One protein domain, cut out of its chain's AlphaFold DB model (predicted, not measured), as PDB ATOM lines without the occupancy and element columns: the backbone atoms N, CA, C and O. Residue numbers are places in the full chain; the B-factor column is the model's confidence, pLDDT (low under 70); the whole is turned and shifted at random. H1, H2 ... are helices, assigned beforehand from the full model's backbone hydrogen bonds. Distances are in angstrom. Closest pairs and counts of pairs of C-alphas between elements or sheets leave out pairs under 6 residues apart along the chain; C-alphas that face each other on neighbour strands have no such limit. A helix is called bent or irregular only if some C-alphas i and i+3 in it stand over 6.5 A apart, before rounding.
ATOM      1  N   ILE A   2      44.049 -13.039 -21.967       58.31
ATOM      2  CA  ILE A   2      43.674 -14.243 -21.177       58.31
ATOM      3  C   ILE A   2      42.982 -13.909 -19.836       58.31
ATOM      4  O   ILE A   2      41.856 -14.342 -19.603       58.31
ATOM      5  N   LEU A   3      43.591 -13.051 -19.008       57.12
ATOM      6  CA  LEU A   3      43.040 -12.644 -17.705       57.12
ATOM      7  C   LEU A   3      41.651 -11.967 -17.793       57.12
ATOM      8  O   LEU A   3      40.833 -12.100 -16.888       57.12
ATOM      9  N   GLY A   4      41.363 -11.265 -18.894       54.62
ATOM     10  CA  GLY A   4      40.069 -10.621 -19.144       54.62
ATOM     11  C   GLY A   4      38.965 -11.612 -19.527       54.62
ATOM     12  O   GLY A   4      37.826 -11.442 -19.101       54.62
ATOM     13  N   GLY A   5      39.305 -12.683 -20.255       61.22
ATOM     14  CA  GLY A   5      38.367 -13.774 -20.550       61.22
ATOM     15  C   GLY A   5      37.941 -14.524 -19.283       61.22
ATOM     16  O   GLY A   5      36.757 -14.790 -19.088       61.22
ATOM     17  N   VAL A   6      38.891 -14.768 -18.373       60.59
ATOM     18  CA  VAL A   6      38.619 -15.365 -17.051       60.59
ATOM     19  C   VAL A   6      37.714 -14.460 -16.201       60.59
ATOM     20  O   VAL A   6      36.787 -14.946 -15.559       60.59
ATOM     21  N   LEU A   7      37.919 -13.137 -16.230       55.16
ATOM     22  CA  LEU A   7      37.075 -12.180 -15.498       55.16
ATOM     23  C   LEU A   7      35.652 -12.047 -16.071       55.16
ATOM     24  O   LEU A   7      34.708 -11.858 -15.301       55.16
ATOM     25  N   PHE A   8      35.471 -12.191 -17.389       55.78
ATOM     26  CA  PHE A   8      34.149 -12.190 -18.027       55.78
ATOM     27  C   PHE A   8      33.278 -13.368 -17.556       55.78
ATOM     28  O   PHE A   8      32.109 -13.172 -17.222       55.78
ATOM     29  N   PHE A   9      33.865 -14.561 -17.405       57.53
ATOM     30  CA  PHE A   9      33.181 -15.749 -16.867       57.53
ATOM     31  C   PHE A   9      32.645 -15.574 -15.433       57.53
ATOM     32  O   PHE A   9      31.710 -16.265 -15.036       57.53
ATOM     33  N   LEU A  10      33.195 -14.636 -14.656       63.81
ATOM     34  CA  LEU A  10      32.839 -14.405 -13.250       63.81
ATOM     35  C   LEU A  10      31.697 -13.388 -13.043       63.81
ATOM     36  O   LEU A  10      31.493 -12.928 -11.920       63.81
ATOM     37  N   LYS A  11      30.975 -12.990 -14.106       62.56
ATOM     38  CA  LYS A  11      29.908 -11.958 -14.087       62.56
ATOM     39  C   LYS A  11      30.322 -10.604 -13.478       62.56
ATOM     40  O   LYS A  11      29.477  -9.776 -13.143       62.56
ATOM     41  N   ARG A  12      31.623 -10.315 -13.356       69.62
ATOM     42  CA  ARG A  12      32.131  -9.033 -12.829       69.62
ATOM     43  C   ARG A  12      32.264  -7.988 -13.936       69.62
ATOM     44  O   ARG A  12      33.337  -7.433 -14.150       69.62
ATOM     45  N   GLU A  13      31.148  -7.699 -14.602       70.38
ATOM     46  CA  GLU A  13      31.030  -6.795 -15.762       70.38
ATOM     47  C   GLU A  13      31.798  -5.478 -15.582       70.38
ATOM     48  O   GLU A  13      32.601  -5.107 -16.433       70.38
ATOM     49  N   ARG A  14      31.638  -4.815 -14.425       72.75
ATOM     50  CA  ARG A  14      32.337  -3.559 -14.094       72.75
ATOM     51  C   ARG A  14      33.866  -3.691 -14.086       72.75
ATOM     52  O   ARG A  14      34.549  -2.746 -14.463       72.75
ATOM     53  N   ILE A  15      34.406  -4.843 -13.681       75.44
ATOM     54  CA  ILE A  15      35.856  -5.100 -13.691       75.44
ATOM     55  C   ILE A  15      36.321  -5.406 -15.115       75.44
ATOM     56  O   ILE A  15      37.343  -4.876 -15.540       75.44
ATOM     57  N   THR A  16      35.568  -6.199 -15.882       76.69
ATOM     58  CA  THR A  16      35.910  -6.486 -17.283       76.69
ATOM     59  C   THR A  16      35.884  -5.218 -18.141       76.69
ATOM     60  O   THR A  16      36.798  -5.012 -18.935       76.69
ATOM     61  N   LEU A  17      34.907  -4.325 -17.928       76.19
ATOM     62  CA  LEU A  17      34.864  -2.999 -18.553       76.19
ATOM     63  C   LEU A  17      36.073  -2.143 -18.152       76.19
ATOM     64  O   LEU A  17      36.741  -1.604 -19.027       76.19
ATOM     65  N   LEU A  18      36.416  -2.072 -16.861       77.88
ATOM     66  CA  LEU A  18      37.586  -1.323 -16.384       77.88
ATOM     67  C   LEU A  18      38.892  -1.846 -17.011       77.88
ATOM     68  O   LEU A  18      39.701  -1.059 -17.501       77.88
ATOM     69  N   VAL A  19      39.078  -3.169 -17.071       80.94
ATOM     70  CA  VAL A  19      40.237  -3.809 -17.719       80.94
ATOM     71  C   VAL A  19      40.256  -3.545 -19.230       80.94
ATOM     72  O   VAL A  19      41.324  -3.279 -19.780       80.94
ATOM     73  N   ALA A  20      39.103  -3.559 -19.905       81.06
ATOM     74  CA  ALA A  20      38.998  -3.233 -21.327       81.06
ATOM     75  C   ALA A  20      39.309  -1.751 -21.613       81.06
ATOM     76  O   ALA A  20      40.041  -1.456 -22.558       81.06
ATOM     77  N   CYS A  21      38.834  -0.824 -20.776       82.06
ATOM     78  CA  CYS A  21      39.157   0.600 -20.872       82.06
ATOM     79  C   CYS A  21      40.656   0.855 -20.668       82.06
ATOM     80  O   CYS A  21      41.270   1.523 -21.499       82.06
ATOM     81  N   LEU A  22      41.274   0.273 -19.631       82.25
ATOM     82  CA  LEU A  22      42.720   0.393 -19.406       82.25
ATOM     83  C   LEU A  22      43.540  -0.207 -20.558       82.25
ATOM     84  O   LEU A  22      44.537   0.383 -20.969       82.25
ATOM     85  N   TYR A  23      43.110  -1.341 -21.121       84.06
ATOM     86  CA  TYR A  23      43.760  -1.945 -22.287       84.06
ATOM     87  C   TYR A  23      43.622  -1.068 -23.544       84.06
ATOM     88  O   TYR A  23      44.604  -0.857 -24.252       84.06
ATOM     89  N   SER A  24      42.445  -0.484 -23.784       80.56
ATOM     90  CA  SER A  24      42.210   0.460 -24.885       80.56
ATOM     91  C   SER A  24      43.080   1.719 -24.754       80.56
ATOM     92  O   SER A  24      43.772   2.097 -25.700       80.56
ATOM     93  N   MET A  25      43.151   2.309 -23.555       78.25
ATOM     94  CA  MET A  25      44.041   3.440 -23.260       78.25
ATOM     95  C   MET A  25      45.521   3.081 -23.444       78.25
ATOM     96  O   MET A  25      46.285   3.899 -23.954       78.25
ATOM     97  N   TYR A  26      45.934   1.864 -23.074       83.56
ATOM     98  CA  TYR A  26      47.293   1.370 -23.300       83.56
ATOM     99  C   TYR A  26      47.606   1.234 -24.801       83.56
ATOM    100  O   TYR A  26      48.633   1.734 -25.256       83.56
ATOM    101  N   CYS A  27      46.703   0.646 -25.592       77.44
ATOM    102  CA  CYS A  27      46.856   0.558 -27.046       77.44
ATOM    103  C   CYS A  27      46.919   1.947 -27.705       77.44
ATOM    104  O   CYS A  27      47.847   2.209 -28.471       77.44
ATOM    105  N   ALA A  28      46.008   2.864 -27.364       76.06
ATOM    106  CA  ALA A  28      46.027   4.240 -27.870       76.06
ATOM    107  C   ALA A  28      47.334   4.971 -27.502       76.06
ATOM    108  O   ALA A  28      47.946   5.630 -28.344       76.06
ATOM    109  N   ARG A  29      47.820   4.788 -26.266       80.75
ATOM    110  CA  ARG A  29      49.114   5.306 -25.804       80.75
ATOM    111  C   ARG A  29      50.286   4.758 -26.624       80.75
ATOM    112  O   ARG A  29      51.203   5.521 -26.921       80.75
ATOM    113  N   CYS A  30      50.288   3.471 -26.965       76.44
ATOM    114  CA  CYS A  30      51.353   2.862 -27.766       76.44
ATOM    115  C   CYS A  30      51.352   3.339 -29.226       76.44
ATOM    116  O   CYS A  30      52.426   3.448 -29.807       76.44
ATOM    117  N   TYR A  31      50.186   3.654 -29.801       76.00
ATOM    118  CA  TYR A  31      50.078   4.125 -31.188       76.00
ATOM    119  C   TYR A  31      50.363   5.623 -31.379       76.00
ATOM    120  O   TYR A  31      50.928   5.991 -32.403       76.00
ATOM    121  N   VAL A  32      49.976   6.493 -30.432       79.19
ATOM    122  CA  VAL A  32      50.037   7.967 -30.619       79.19
ATOM    123  C   VAL A  32      50.825   8.711 -29.523       79.19
ATOM    124  O   VAL A  32      50.939   9.939 -29.539       79.19
ATOM    125  N   GLY A  33      51.391   7.986 -28.554       79.75
ATOM    126  CA  GLY A  33      52.149   8.556 -27.439       79.75
ATOM    127  C   GLY A  33      51.298   9.361 -26.446       79.75
ATOM    128  O   GLY A  33      50.082   9.493 -26.578       79.75
ATOM    129  N   TRP A  34      51.945   9.928 -25.418       75.00
ATOM    130  CA  TRP A  34      51.261  10.792 -24.439       75.00
ATOM    131  C   TRP A  34      50.674  12.054 -25.087       75.00
ATOM    132  O   TRP A  34      49.546  12.429 -24.779       75.00
ATOM    133  N   LEU A  35      51.429  12.696 -25.985       72.38
ATOM    134  CA  LEU A  35      51.044  13.970 -26.596       72.38
ATOM    135  C   LEU A  35      49.838  13.814 -27.533       72.38
ATOM    136  O   LEU A  35      48.889  14.587 -27.434       72.38
ATOM    137  N   GLY A  36      49.833  12.783 -28.385       73.44
ATOM    138  CA  GLY A  36      48.711  12.500 -29.281       73.44
ATOM    139  C   GLY A  36      47.445  12.067 -28.541       73.44
ATOM    140  O   GLY A  36      46.352  12.476 -28.922       73.44
ATOM    141  N   LEU A  37      47.577  11.312 -27.443       76.75
ATOM    142  CA  LEU A  37      46.435  10.924 -26.608       76.75
ATOM    143  C   LEU A  37      45.824  12.135 -25.877       76.75
ATOM    144  O   LEU A  37      44.602  12.262 -25.827       76.75
ATOM    145  N   LEU A  38      46.650  13.063 -25.375       76.44
ATOM    146  CA  LEU A  38      46.174  14.323 -24.788       76.44
ATOM    147  C   LEU A  38      45.511  15.238 -25.828       76.44
ATOM    148  O   LEU A  38      44.438  15.776 -25.556       76.44
ATOM    149  N   LEU A  39      46.104  15.393 -27.017       77.25
ATOM    150  CA  LEU A  39      45.513  16.173 -28.111       77.25
ATOM    151  C   LEU A  39      44.184  15.569 -28.583       77.25
ATOM    152  O   LEU A  39      43.205  16.297 -28.714       77.25
ATOM    153  N   GLY A  40      44.122  14.247 -28.765       77.31
ATOM    154  CA  GLY A  40      42.905  13.537 -29.160       77.31
ATOM    155  C   GLY A  40      41.774  13.669 -28.139       77.31
ATOM    156  O   GLY A  40      40.637  13.931 -28.525       77.31
ATOM    157  N   LEU A  41      42.076  13.573 -26.836       77.44
ATOM    158  CA  LEU A  41      41.080  13.805 -25.785       77.44
ATOM    159  C   LEU A  41      40.563  15.250 -25.797       77.44
ATOM    160  O   LEU A  41      39.351  15.446 -25.848       77.44
ATOM    161  N   ASN A  42      41.443  16.255 -25.816       74.44
ATOM    162  CA  ASN A  42      41.011  17.658 -25.859       74.44
ATOM    163  C   ASN A  42      40.183  17.960 -27.121       74.44
ATOM    164  O   ASN A  42      39.117  18.567 -27.027       74.44
ATOM    165  N   LEU A  43      40.612  17.472 -28.290       76.69
ATOM    166  CA  LEU A  43      39.867  17.626 -29.541       76.69
ATOM    167  C   LEU A  43      38.503  16.921 -29.490       76.69
ATOM    168  O   LEU A  43      37.531  17.453 -30.020       76.69
ATOM    169  N   SER A  44      38.394  15.775 -28.808       76.81
ATOM    170  CA  SER A  44      37.109  15.092 -28.622       76.81
ATOM    171  C   SER A  44      36.122  15.915 -27.782       76.81
ATOM    172  O   SER A  44      34.949  15.990 -28.151       76.81
ATOM    173  N   PHE A  45      36.593  16.620 -26.743       72.56
ATOM    174  CA  PHE A  45      35.777  17.560 -25.964       72.56
ATOM    175  C   PHE A  45      35.306  18.735 -26.828       72.56
ATOM    176  O   PHE A  45      34.101  18.916 -26.973       72.56
ATOM    177  N   PHE A  46      36.217  19.438 -27.515       72.81
ATOM    178  CA  PHE A  46      35.836  20.531 -28.422       72.81
ATOM    179  C   PHE A  46      34.862  20.078 -29.522       72.81
ATOM    180  O   PHE A  46      33.885  20.769 -29.794       72.81
ATOM    181  N   SER A  47      35.065  18.898 -30.120       76.56
ATOM    182  CA  SER A  47      34.127  18.351 -31.112       76.56
ATOM    183  C   SER A  47      32.754  18.014 -30.519       76.56
ATOM    184  O   SER A  47      31.745  18.169 -31.203       76.56
ATOM    185  N   SER A  48      32.702  17.604 -29.248       78.44
ATOM    186  CA  SER A  48      31.455  17.303 -28.542       78.44
ATOM    187  C   SER A  48      30.706  18.581 -28.176       78.44
ATOM    188  O   SER A  48      29.501  18.644 -28.393       78.44
ATOM    189  N   ASP A  49      31.399  19.621 -27.706       74.81
ATOM    190  CA  ASP A  49      30.791  20.925 -27.420       74.81
ATOM    191  C   ASP A  49      30.261  21.591 -28.700       74.81
ATOM    192  O   ASP A  49      29.135  22.085 -28.711       74.81
ATOM    193  N   ILE A  50      31.013  21.528 -29.808       78.00
ATOM    194  CA  ILE A  50      30.560  22.004 -31.126       78.00
ATOM    195  C   ILE A  50      29.342  21.202 -31.607       78.00
ATOM    196  O   ILE A  50      28.373  21.788 -32.089       78.00
ATOM    197  N   LEU A  51      29.341  19.873 -31.449       74.62
ATOM    198  CA  LEU A  51      28.199  19.030 -31.814       74.62
ATOM    199  C   LEU A  51      26.966  19.330 -30.946       74.62
ATOM    200  O   LEU A  51      25.856  19.396 -31.468       74.62
ATOM    201  N   VAL A  52      27.142  19.558 -29.641       77.12
ATOM    202  CA  VAL A  52      26.062  19.935 -28.715       77.12
ATOM    203  C   VAL A  52      25.510  21.323 -29.043       77.12
ATOM    204  O   VAL A  52      24.291  21.492 -29.033       77.12
ATOM    205  N   GLN A  53      26.358  22.294 -29.395       74.56
ATOM    206  CA  GLN A  53      25.922  23.606 -29.889       74.56
ATOM    207  C   GLN A  53      25.137  23.468 -31.202       74.56
ATOM    208  O   GLN A  53      23.989  23.892 -31.268       74.56
ATOM    209  N   PHE A  54      25.670  22.760 -32.200       77.75
ATOM    210  CA  PHE A  54      24.997  22.552 -33.489       77.75
ATOM    211  C   PHE A  54      23.658  21.796 -33.373       77.75
ATOM    212  O   PHE A  54      22.699  22.095 -34.091       77.75
ATOM    213  N   LEU A  55      23.562  20.824 -32.458       75.38
ATOM    214  CA  LEU A  55      22.312  20.119 -32.151       75.38
ATOM    215  C   LEU A  55      21.313  21.012 -31.403       75.38
ATOM    216  O   LEU A  55      20.112  20.904 -31.649       75.38
ATOM    217  N   ARG A  56      21.787  21.906 -30.527       70.81
ATOM    218  CA  ARG A  56      20.960  22.898 -29.828       70.81
ATOM    219  C   ARG A  56      20.397  23.930 -30.801       70.81
ATOM    220  O   ARG A  56      19.185  24.114 -30.835       70.81
ATOM    221  N   ASP A  57      21.243  24.493 -31.657       73.44
ATOM    222  CA  ASP A  57      20.842  25.444 -32.692       73.44
ATOM    223  C   ASP A  57      19.840  24.806 -33.663       73.44
ATOM    224  O   ASP A  57      18.826  25.417 -33.995       73.44
ATOM    225  N   ASN A  58      20.039  23.545 -34.069       69.56
ATOM    226  CA  ASN A  58      19.037  22.815 -34.856       69.56
ATOM    227  C   ASN A  58      17.734  22.565 -34.083       69.56
ATOM    228  O   ASN A  58      16.655  22.676 -34.664       69.56
ATOM    229  N   ALA A  59      17.796  22.236 -32.791       65.94
ATOM    230  CA  ALA A  59      16.604  22.021 -31.972       65.94
ATOM    231  C   ALA A  59      15.790  23.313 -31.784       65.94
ATOM    232  O   ALA A  59      14.560  23.270 -31.852       65.94
ATOM    233  N   ASP A  60      16.451  24.457 -31.603       61.62
ATOM    234  CA  ASP A  60      15.795  25.753 -31.431       61.62
ATOM    235  C   ASP A  60      15.305  26.339 -32.774       61.62
ATOM    236  O   ASP A  60      14.173  26.824 -32.840       61.62
TER     237      ASP A  60
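This is residues 2 to 60 of the 427 residues of the protein "Chaperone DnaJ-domain superfamily protein" of Zea mays (UniProt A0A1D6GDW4). The model is a wide, flat V made by the two arms of one long bent helix, H2, with the short helix H1 folded back beside the far end of the shorter arm, H2a. The longer arm, H2b, sticks out with residues 41 to 60. The printed part has 59 residues with two named helices, H1 then H2, and no named strand, and its class is all helix. The whole is extended, with a radius of gyration of the C-alphas of 16.9 A and spans of 48 by 29 by 10 A.

H1 covers residues 2 to 9, 11.4 A from first to last C-alpha, and begins with C-alpha 2 at (43.674, -14.243, -21.177). By its hydrogen bonds, H2, residues 13 to 60, was assigned as one helix, but it is bent: C-alphas 31 and 34 are 9.6 A apart. Arm H2a, residues 13 to 31, is 26.8 A long and ends with C-alpha 31 at (50.078, 4.125, -31.188). Residues 32 and 33 belong to neither arm. Arm H2b, residues 34 to 60, is 39.1 A long and ends with C-alpha 60 at (15.795, 25.753, -31.431).

H1 and H2a form a helical hairpin through a tight link of 3 residues. They touch, H2a with residues 15 to 20 alone, and their closest C-alphas, of Phe 8 and Thr 16, are 6.0 A apart. They run opposite ways at a shallow tilt of 28 degrees. H2a and H2b are close but not clearly touching, their closest C-alphas being those of Arg 29 and Leu 37, 6.3 A apart. The two arms run opposite ways at a steep tilt of 66 degrees. H1 and H2b are apart. In H1, H2a and H2b every O i to N i+4 pair is within hydrogen-bond range.

The C-alphas of Ile 2 and Asp 60 are the two farthest apart, 49.8 A. The printed part has no cut. Residues 9 to 14 and residues 41 to 60 stand free. Mean pLDDT of the printed part is 73.1, with residues 2 to 12 and 58 to 60 under 70.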